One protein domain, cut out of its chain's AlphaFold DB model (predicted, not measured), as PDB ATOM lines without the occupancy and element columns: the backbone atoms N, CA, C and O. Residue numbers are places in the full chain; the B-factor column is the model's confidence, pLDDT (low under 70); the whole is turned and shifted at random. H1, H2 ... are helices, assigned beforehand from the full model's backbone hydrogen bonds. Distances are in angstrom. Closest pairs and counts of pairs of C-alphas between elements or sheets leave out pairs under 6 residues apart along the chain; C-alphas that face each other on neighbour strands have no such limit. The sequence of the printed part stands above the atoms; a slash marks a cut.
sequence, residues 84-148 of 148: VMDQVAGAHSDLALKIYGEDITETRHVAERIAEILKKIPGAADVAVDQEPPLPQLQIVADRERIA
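AT A GLANCE: This is residues 84 to 148 of the 148 residues of the protein "Cobalt-zinc-cadmium resistance protein CzcA" of termite gut metagenome (UniProt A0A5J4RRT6). With little regular structure, the domain is one longer helix, H2, in a small body of loops, from which residues 135 to 148 stick out as a long arm. The short H1 belongs to the body, and the short H3 lies in the arm. The printed part has 65 residues, 25 of them in three named helices, H1, H2 and H3 in chain order, with no named strand; the class is all helix. The whole is extended, with a radius of gyration of the C-alphas of 18.2 A and spans of 63 by 27 by 20 A.

HOW THE PARTS SIT: H2, residues 104 to 118, is apart from both H1, residues 84 to 89, and H3, residues 144 to 147. H1 and H3 are apart too. In H1 and H2 every O i to N i+4 pair is within hydrogen-bond range; H3 is too short for such a pair.

IN THESE COORDINATES: H2 runs 20.6 A from C-alpha 104 at (168.753, 185.085, 226.539) to C-alpha 118. H1 begins at C-alpha 84 at (146.624, 180.267, 211.447). H3 ends at C-alpha 147 at (197.702, 189.565, 210.237).

THE WHOLE: Residues 90 to 103 and 119 to 143 are long links. The C-alphas farthest apart, of Pro 122 and Ala 148, are 63.7 A apart. The printed part has no cut, and no printed residue is under 70 in pLDDT.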
ATOM      1  N   VAL A  84     147.349 179.136 210.843       94.25
ATOM      2  CA  VAL A  84     146.624 180.267 211.447       94.25
ATOM      3  C   VAL A  84     147.183 180.594 212.834       94.25
ATOM      4  O   VAL A  84     147.335 181.772 213.155       94.25
ATOM      5  N   MET A  85     147.492 179.584 213.648       92.88
ATOM      6  CA  MET A  85     148.043 179.786 214.989       92.88
ATOM      7  C   MET A  85     149.451 180.363 214.948       92.88
ATOM      8  O   MET A  85     149.716 181.303 215.694       92.88
ATOM      9  N   ASP A  86     150.300 179.914 214.025       92.25
ATOM     10  CA  ASP A  86     151.602 180.537 213.797       92.25
ATOM     11  C   ASP A  86     151.449 182.041 213.508       92.25
ATOM     12  O   ASP A  86     152.011 182.882 214.207       92.25
ATOM     13  N   GLN A  87     150.568 182.413 212.578       90.56
ATOM     14  CA  GLN A  87     150.376 183.819 212.213       90.56
ATOM     15  C   GLN A  87     149.756 184.677 213.330       90.56
ATOM     16  O   GLN A  87     150.016 185.879 213.410       90.56
ATOM     17  N   VAL A  88     148.918 184.092 214.190       90.44
ATOM     18  CA  VAL A  88     148.212 184.820 215.257       90.44
ATOM     19  C   VAL A  88     149.028 184.869 216.548       90.44
ATOM     20  O   VAL A  88     149.206 185.937 217.141       90.44
ATOM     21  N   ALA A  89     149.501 183.719 217.017       85.38
ATOM     22  CA  ALA A  89     150.227 183.582 218.272       85.38
ATOM     23  C   ALA A  89     151.731 183.841 218.099       85.38
ATOM     24  O   ALA A  89     152.382 184.290 219.053       85.38
ATOM     25  N   GLY A  90     152.274 183.643 216.895       86.44
ATOM     26  CA  GLY A  90     153.712 183.607 216.626       86.44
ATOM     27  C   GLY A  90     154.361 182.296 217.068       86.44
ATOM     28  O   GLY A  90     155.525 182.325 217.454       86.44
ATOM     29  N   ALA A  91     153.577 181.215 217.152       89.88
ATOM     30  CA  ALA A  91     154.018 179.867 217.505       89.88
ATOM     31  C   ALA A  91     152.987 178.828 217.027       89.88
ATOM     32  O   ALA A  91     151.787 179.110 216.997       89.88
ATOM     33  N   HIS A  92     153.442 177.604 216.758       92.38
ATOM     34  CA  HIS A  92     152.613 176.465 216.340       92.38
ATOM     35  C   HIS A  92     151.910 175.809 217.546       92.38
ATOM     36  O   HIS A  92     152.186 174.670 217.921       92.38
ATOM     37  N   SER A  93     151.051 176.570 218.230       92.94
ATOM     38  CA  SER A  93     150.340 176.139 219.443       92.94
ATOM     39  C   SER A  93     149.046 176.928 219.638       92.94
ATOM     40  O   SER A  93     148.967 178.104 219.285       92.94
ATOM     41  N   ASP A  94     148.054 176.313 220.289       91.56
ATOM     42  CA  ASP A  94     146.806 176.981 220.682       91.56
ATOM     43  C   ASP A  94     147.052 178.180 221.618       91.56
ATOM     44  O   ASP A  94     146.312 179.165 221.601       91.56
ATOM     45  N   LEU A  95     148.086 178.094 222.464       92.25
ATOM     46  CA  LEU A  95     148.480 179.137 223.410       92.25
ATOM     47  C   LEU A  95     150.001 179.299 223.438       92.25
ATOM     48  O   LEU A  95     150.748 178.320 223.485       92.25
ATOM     49  N   ALA A  96     150.451 180.552 223.506       93.44
ATOM     50  CA  ALA A  96     151.858 180.911 223.647       93.44
ATOM     51  C   ALA A  96     152.058 181.863 224.834       93.44
ATOM     52  O   ALA A  96     151.358 182.871 224.967       93.44
ATOM     53  N   LEU A  97     153.041 181.564 225.685       94.25
ATOM     54  CA  LEU A  97     153.484 182.448 226.763       94.25
ATOM     55  C   LEU A  97     154.812 183.086 226.361       94.25
ATOM     56  O   LEU A  97     155.816 182.397 226.199       94.25
ATOM     57  N   LYS A  98     154.817 184.412 226.210       95.06
ATOM     58  CA  LYS A  98     155.985 185.174 225.751       95.06
ATOM     59  C   LYS A  98     156.737 185.765 226.937       95.06
ATOM     60  O   LYS A  98     156.160 186.505 227.733       95.06
ATOM     61  N   ILE A  99     158.025 185.451 227.037       95.06
ATOM     62  CA  ILE A  99     158.936 186.021 228.035       95.06
ATOM     63  C   ILE A  99     159.809 187.047 227.324       95.06
ATOM     64  O   ILE A  99     160.498 186.722 226.362       95.06
ATOM     65  N   TYR A 100     159.773 188.284 227.807       95.88
ATOM     66  CA  TYR A 100     160.552 189.385 227.253       95.88
ATOM     67  C   TYR A 100     161.721 189.705 228.183       95.88
ATOM     68  O   TYR A 100     161.533 189.849 229.391       95.88
ATOM     69  N   GLY A 101     162.916 189.840 227.616       95.88
ATOM     70  CA  GLY A 101     164.128 190.200 228.342       95.88
ATOM     71  C   GLY A 101     165.321 190.341 227.401       95.88
ATOM     72  O   GLY A 101     165.288 189.852 226.276       95.88
ATOM     73  N   GLU A 102     166.358 191.036 227.861       96.25
ATOM     74  CA  GLU A 102     167.589 191.262 227.087       96.25
ATOM     75  C   GLU A 102     168.592 190.106 227.235       96.25
ATOM     76  O   GLU A 102     169.378 189.843 226.327       96.25
ATOM     77  N   ASP A 103     168.550 189.393 228.364       95.88
ATOM     78  CA  ASP A 103     169.405 188.238 228.629       95.88
ATOM     79  C   ASP A 103     168.720 186.935 228.188       95.88
ATOM     80  O   ASP A 103     167.750 186.458 228.786       95.88
ATOM     81  N   ILE A 104     169.251 186.339 227.120       93.19
ATOM     82  CA  ILE A 104     168.753 185.085 226.539       93.19
ATOM     83  C   ILE A 104     168.902 183.912 227.526       93.19
ATOM     84  O   ILE A 104     168.088 182.988 227.524       93.19
ATOM     85  N   THR A 105     169.910 183.952 228.396       94.50
ATOM     86  CA  THR A 105     170.149 182.910 229.402       94.50
ATOM     87  C   THR A 105     169.072 182.959 230.478       94.50
ATOM     88  O   THR A 105     168.434 181.949 230.771       94.50
ATOM     89  N   GLU A 106     168.799 184.151 231.008       96.12
ATOM     90  CA  GLU A 106     167.790 184.326 232.057       96.12
ATOM     91  C   GLU A 106     166.370 184.098 231.539       96.12
ATOM     92  O   GLU A 106     165.564 183.439 232.202       96.12
ATOM     93  N   THR A 107     166.052 184.571 230.332       96.88
ATOM     94  CA  THR A 107     164.739 184.306 229.722       96.88
ATOM     95  C   THR A 107     164.508 182.809 229.508       96.88
ATOM     96  O   THR A 107     163.407 182.329 229.784       96.88
ATOM     97  N   ARG A 108     165.542 182.045 229.126       95.00
ATOM     98  CA  ARG A 108     165.472 180.578 229.041       95.00
ATOM     99  C   ARG A 108     165.278 179.917 230.406       95.00
ATOM    100  O   ARG A 108     164.390 179.078 230.529       95.00
ATOM    101  N   HIS A 109     166.029 180.317 231.435       95.69
ATOM    102  CA  HIS A 109     165.844 179.791 232.796       95.69
ATOM    103  C   HIS A 109     164.407 179.997 233.303       95.69
ATOM    104  O   HIS A 109     163.802 179.100 233.899       95.69
ATOM    105  N   VAL A 110     163.831 181.174 233.045       96.94
ATOM    106  CA  VAL A 110     162.432 181.466 233.383       96.94
ATOM    107  C   VAL A 110     161.474 180.605 232.554       96.94
ATOM    108  O   VAL A 110     160.526 180.057 233.119       96.94
ATOM    109  N   ALA A 111     161.726 180.440 231.252       96.31
ATOM    110  CA  ALA A 111     160.898 179.631 230.355       96.31
ATOM    111  C   ALA A 111     160.807 178.171 230.808       96.31
ATOM    112  O   ALA A 111     159.710 177.624 230.903       96.31
ATOM    113  N   GLU A 112     161.940 177.564 231.154       95.31
ATOM    114  CA  GLU A 112     162.007 176.179 231.628       95.31
ATOM    115  C   GLU A 112     161.215 175.997 232.928       95.31
ATOM    116  O   GLU A 112     160.392 175.086 233.043       95.31
ATOM    117  N   ARG A 113     161.366 176.926 233.881       96.69
ATOM    118  CA  ARG A 113     160.617 176.893 235.143       96.69
ATOM    119  C   ARG A 113     159.113 177.074 234.938       96.69
ATOM    120  O   ARG A 113     158.318 176.422 235.614       96.69
ATOM    121  N   ILE A 114     158.706 177.953 234.023       96.56
ATOM    122  CA  ILE A 114     157.294 178.131 233.671       96.56
ATOM    123  C   ILE A 114     156.753 176.869 232.997       96.56
ATOM    124  O   ILE A 114     155.676 176.409 233.373       96.56
ATOM    125  N   ALA A 115     157.501 176.257 232.077       94.88
ATOM    126  CA  ALA A 115     157.100 175.018 231.420       94.88
ATOM    127  C   ALA A 115     156.856 173.885 232.435       94.88
ATOM    128  O   ALA A 115     155.851 173.180 232.340       94.88
ATOM    129  N   GLU A 116     157.704 173.743 233.459       95.75
ATOM    130  CA  GLU A 116     157.490 172.776 234.550       95.75
ATOM    131  C   GLU A 116     156.215 173.034 235.367       95.75
ATOM    132  O   GLU A 116     155.600 172.092 235.874       95.75
ATOM    133  N   ILE A 117     155.828 174.301 235.533       96.19
ATOM    134  CA  ILE A 117     154.594 174.680 236.229       96.19
ATOM    135  C   ILE A 117     153.387 174.368 235.346       96.19
ATOM    136  O   ILE A 117     152.453 173.717 235.808       96.19
ATOM    137  N   LEU A 118     153.422 174.785 234.076       95.88
ATOM    138  CA  LEU A 118     152.333 174.582 233.122       95.88
ATOM    139  C   LEU A 118     152.027 173.095 232.914       95.88
ATOM    140  O   LEU A 118     150.860 172.719 232.923       95.88
ATOM    141  N   LYS A 119     153.049 172.229 232.860       94.25
ATOM    142  CA  LYS A 119     152.886 170.762 232.772       94.25
ATOM    143  C   LYS A 119     152.077 170.141 233.918       94.25
ATOM    144  O   LYS A 119     151.608 169.016 233.788       94.25
ATOM    145  N   LYS A 120     151.935 170.829 235.055       95.62
ATOM    146  CA  LYS A 120     151.162 170.357 236.218       95.62
ATOM    147  C   LYS A 120     149.709 170.835 236.193       95.62
ATOM    148  O   LYS A 120     148.927 170.412 237.043       95.62
ATOM    149  N   ILE A 121     149.354 171.733 235.275       95.88
ATOM    150  CA  ILE A 121     148.011 172.301 235.178       95.88
ATOM    151  C   ILE A 121     147.113 171.321 234.411       95.88
ATOM    152  O   ILE A 121     147.422 170.984 233.268       95.88
ATOM    153  N   PRO A 122     145.983 170.875 234.992       94.06
ATOM    154  CA  PRO A 122     145.027 170.036 234.279       94.06
ATOM    155  C   PRO A 122     144.544 170.707 232.988       94.06
ATOM    156  O   PRO A 122     144.080 171.845 233.016       94.06
ATOM    157  N   GLY A 123     144.643 169.987 231.870       90.44
ATOM    158  CA  GLY A 123     144.264 170.476 230.542       90.44
ATOM    159  C   GLY A 123     145.409 171.089 229.730       90.44
ATOM    160  O   GLY A 123     145.227 171.306 228.538       90.44
ATOM    161  N   ALA A 124     146.585 171.324 230.323       90.69
ATOM    162  CA  ALA A 124     147.774 171.674 229.554       90.69
ATOM    163  C   ALA A 124     148.360 170.410 228.901       90.69
ATOM    164  O   ALA A 124     148.814 169.501 229.598       90.69
ATOM    165  N   ALA A 125     148.345 170.368 227.572       88.94
ATOM    166  CA  ALA A 125     148.984 169.336 226.760       88.94
ATOM    167  C   ALA A 125     150.179 169.932 226.001       88.94
ATOM    168  O   ALA A 125     150.259 171.146 225.830       88.94
ATOM    169  N   ASP A 126     151.118 169.076 225.594       88.44
ATOM    170  CA  ASP A 126     152.204 169.400 224.656       88.44
ATOM    171  C   ASP A 126     153.070 170.624 225.032       88.44
ATOM    172  O   ASP A 126     153.604 171.336 224.185       88.44
ATOM    173  N   VAL A 127     153.249 170.872 226.335       92.31
ATOM    174  CA  VAL A 127     154.008 172.031 226.832       92.31
ATOM    175  C   VAL A 127     155.503 171.880 226.533       92.31
ATOM    176  O   VAL A 127     156.191 171.042 227.133       92.31
ATOM    177  N   ALA A 128     156.026 172.775 225.699       91.44
ATOM    178  CA  ALA A 128     157.439 172.871 225.355       91.44
ATOM    179  C   ALA A 128     157.939 174.324 225.387       91.44
ATOM    180  O   ALA A 128     157.161 175.273 225.308       91.44
ATOM    181  N   VAL A 129     159.259 174.485 225.518       93.38
ATOM    182  CA  VAL A 129     159.930 175.746 225.187       93.38
ATOM    183  C   VAL A 129     160.154 175.729 223.680       93.38
ATOM    184  O   VAL A 129     160.776 174.796 223.180       93.38
ATOM    185  N   ASP A 130     159.621 176.734 222.992       91.31
ATOM    186  CA  ASP A 130     159.585 176.804 221.529       91.31
ATOM    187  C   ASP A 130     160.992 176.884 220.909       91.31
ATOM    188  O   ASP A 130     161.343 176.102 220.031       91.31
ATOM    189  N   GLN A 131     161.853 177.764 221.431       89.25
ATOM    190  CA  GLN A 131     163.214 177.923 220.912       89.25
ATOM    191  C   GLN A 131     164.132 176.779 221.359       89.25
ATOM    192  O   GLN A 131     164.282 176.502 222.559       89.25
ATOM    193  N   GLU A 132     164.867 176.179 220.422       88.56
ATOM    194  CA  GLU A 132     165.834 175.130 220.740       88.56
ATOM    195  C   GLU A 132     167.024 175.667 221.560       88.56
ATOM    196  O   GLU A 132     167.367 176.852 221.472       88.56
ATOM    197  N   PRO A 133     167.674 174.828 222.391       90.25
ATOM    198  CA  PRO A 133     168.876 175.222 223.121       90.25
ATOM    199  C   PRO A 133     170.005 175.718 222.208       90.25
ATOM    200  O   PRO A 133     170.087 175.301 221.049       90.25
ATOM    201  N   PRO A 134     170.928 176.549 222.730       90.38
ATOM    202  CA  PRO A 134     172.099 176.981 221.979       90.38
ATOM    203  C   PRO A 134     172.871 175.794 221.394       90.38
ATOM    204  O   PRO A 134     173.226 174.849 222.101       90.38
ATOM    205  N   LEU A 135     173.152 175.861 220.096       91.81
ATOM    206  CA  LEU A 135     173.927 174.845 219.393       91.81
ATOM    207  C   LEU A 135     175.433 175.120 219.539       91.81
ATOM    208  O   LEU A 135     175.842 176.284 219.545       91.81
ATOM    209  N   PRO A 136     176.280 174.079 219.618       93.56
ATOM    210  CA  PRO A 136     177.725 174.255 219.644       93.56
ATOM    211  C   PRO A 136     178.224 174.852 218.322       93.56
ATOM    212  O   PRO A 136     177.835 174.410 217.240       93.56
ATOM    213  N   GLN A 137     179.119 175.836 218.410       95.19
ATOM    214  CA  GLN A 137     179.683 176.534 217.252       95.19
ATOM    215  C   GLN A 137     181.210 176.579 217.337       95.19
ATOM    216  O   GLN A 137     181.779 176.829 218.400       95.19
ATOM    217  N   LEU A 138     181.882 176.374 216.200       96.12
ATOM    218  CA  LEU A 138     183.309 176.655 216.069       96.12
ATOM    219  C   LEU A 138     183.487 178.133 215.720       96.12
ATOM    220  O   LEU A 138     183.254 178.542 214.583       96.12
ATOM    221  N   GLN A 139     183.920 178.928 216.694       96.75
ATOM    222  CA  GLN A 139     184.205 180.341 216.480       96.75
ATOM    223  C   GLN A 139     185.684 180.546 216.138       96.75
ATOM    224  O   GLN A 139     186.568 180.272 216.950       96.75
ATOM    225  N   ILE A 140     185.955 181.059 214.937       95.62
ATOM    226  CA  ILE A 140     187.304 181.448 214.515       95.62
ATOM    227  C   ILE A 140     187.451 182.954 214.723       95.62
ATOM    228  O   ILE A 140     186.867 183.751 213.990       95.62
ATOM    229  N   VAL A 141     188.234 183.343 215.729       96.69
ATOM    230  CA  VAL A 141     188.530 184.751 216.023       96.69
ATOM    231  C   VAL A 141     189.897 185.091 215.442       96.69
ATOM    232  O   VAL A 141     190.923 184.603 215.913       96.69
ATOM    233  N   ALA A 142     189.904 185.903 214.387       95.62
ATOM    234  CA  ALA A 142     191.131 186.327 213.728       95.62
ATOM    235  C   ALA A 142     191.926 187.297 214.614       95.62
ATOM    236  O   ALA A 142     191.410 188.330 215.046       95.62
ATOM    237  N   ASP A 143     193.197 186.976 214.838       96.88
ATOM    238  CA  ASP A 143     194.146 187.866 215.500       96.88
ATOM    239  C   ASP A 143     194.592 188.944 214.506       96.88
ATOM    240  O   ASP A 143     195.309 188.667 213.546       96.88
ATOM    241  N   ARG A 144     194.125 190.178 214.719       95.69
ATOM    242  CA  ARG A 144     194.413 191.298 213.814       95.69
ATOM    243  C   ARG A 144     195.881 191.713 213.835       95.69
ATOM    244  O   ARG A 144     196.370 192.149 212.800       95.69
ATOM    245  N   GLU A 145     196.570 191.581 214.968       96.25
ATOM    246  CA  GLU A 145     197.976 191.983 215.089       96.25
ATOM    247  C   GLU A 145     198.900 191.001 214.373       96.25
ATOM    248  O   GLU A 145     199.872 191.418 213.761       96.25
ATOM    249  N   ARG A 146     198.575 189.703 214.381       93.69
ATOM    250  CA  ARG A 146     199.333 188.694 213.620       93.69
ATOM    251  C   ARG A 146     199.111 188.753 212.108       93.69
ATOM    252  O   ARG A 146     199.874 188.131 211.373       93.69
ATOM    253  N   ILE A 147     198.042 189.411 211.660       94.75
ATOM    254  CA  ILE A 147     197.702 189.565 210.237       94.75
ATOM    255  C   ILE A 147     198.355 190.818 209.621       94.75
ATOM    256  O   ILE A 147     198.578 190.825 208.410       94.75
ATOM    257  N   ALA A 148     198.621 191.859 210.420       85.44
ATOM    258  CA  ALA A 148     199.221 193.127 209.984       85.44
ATOM    259  C   ALA A 148     200.734 193.015 209.730       85.44
ATOM    260  O   ALA A 148     201.207 193.716 208.805       85.44
TER     261      ALA A 148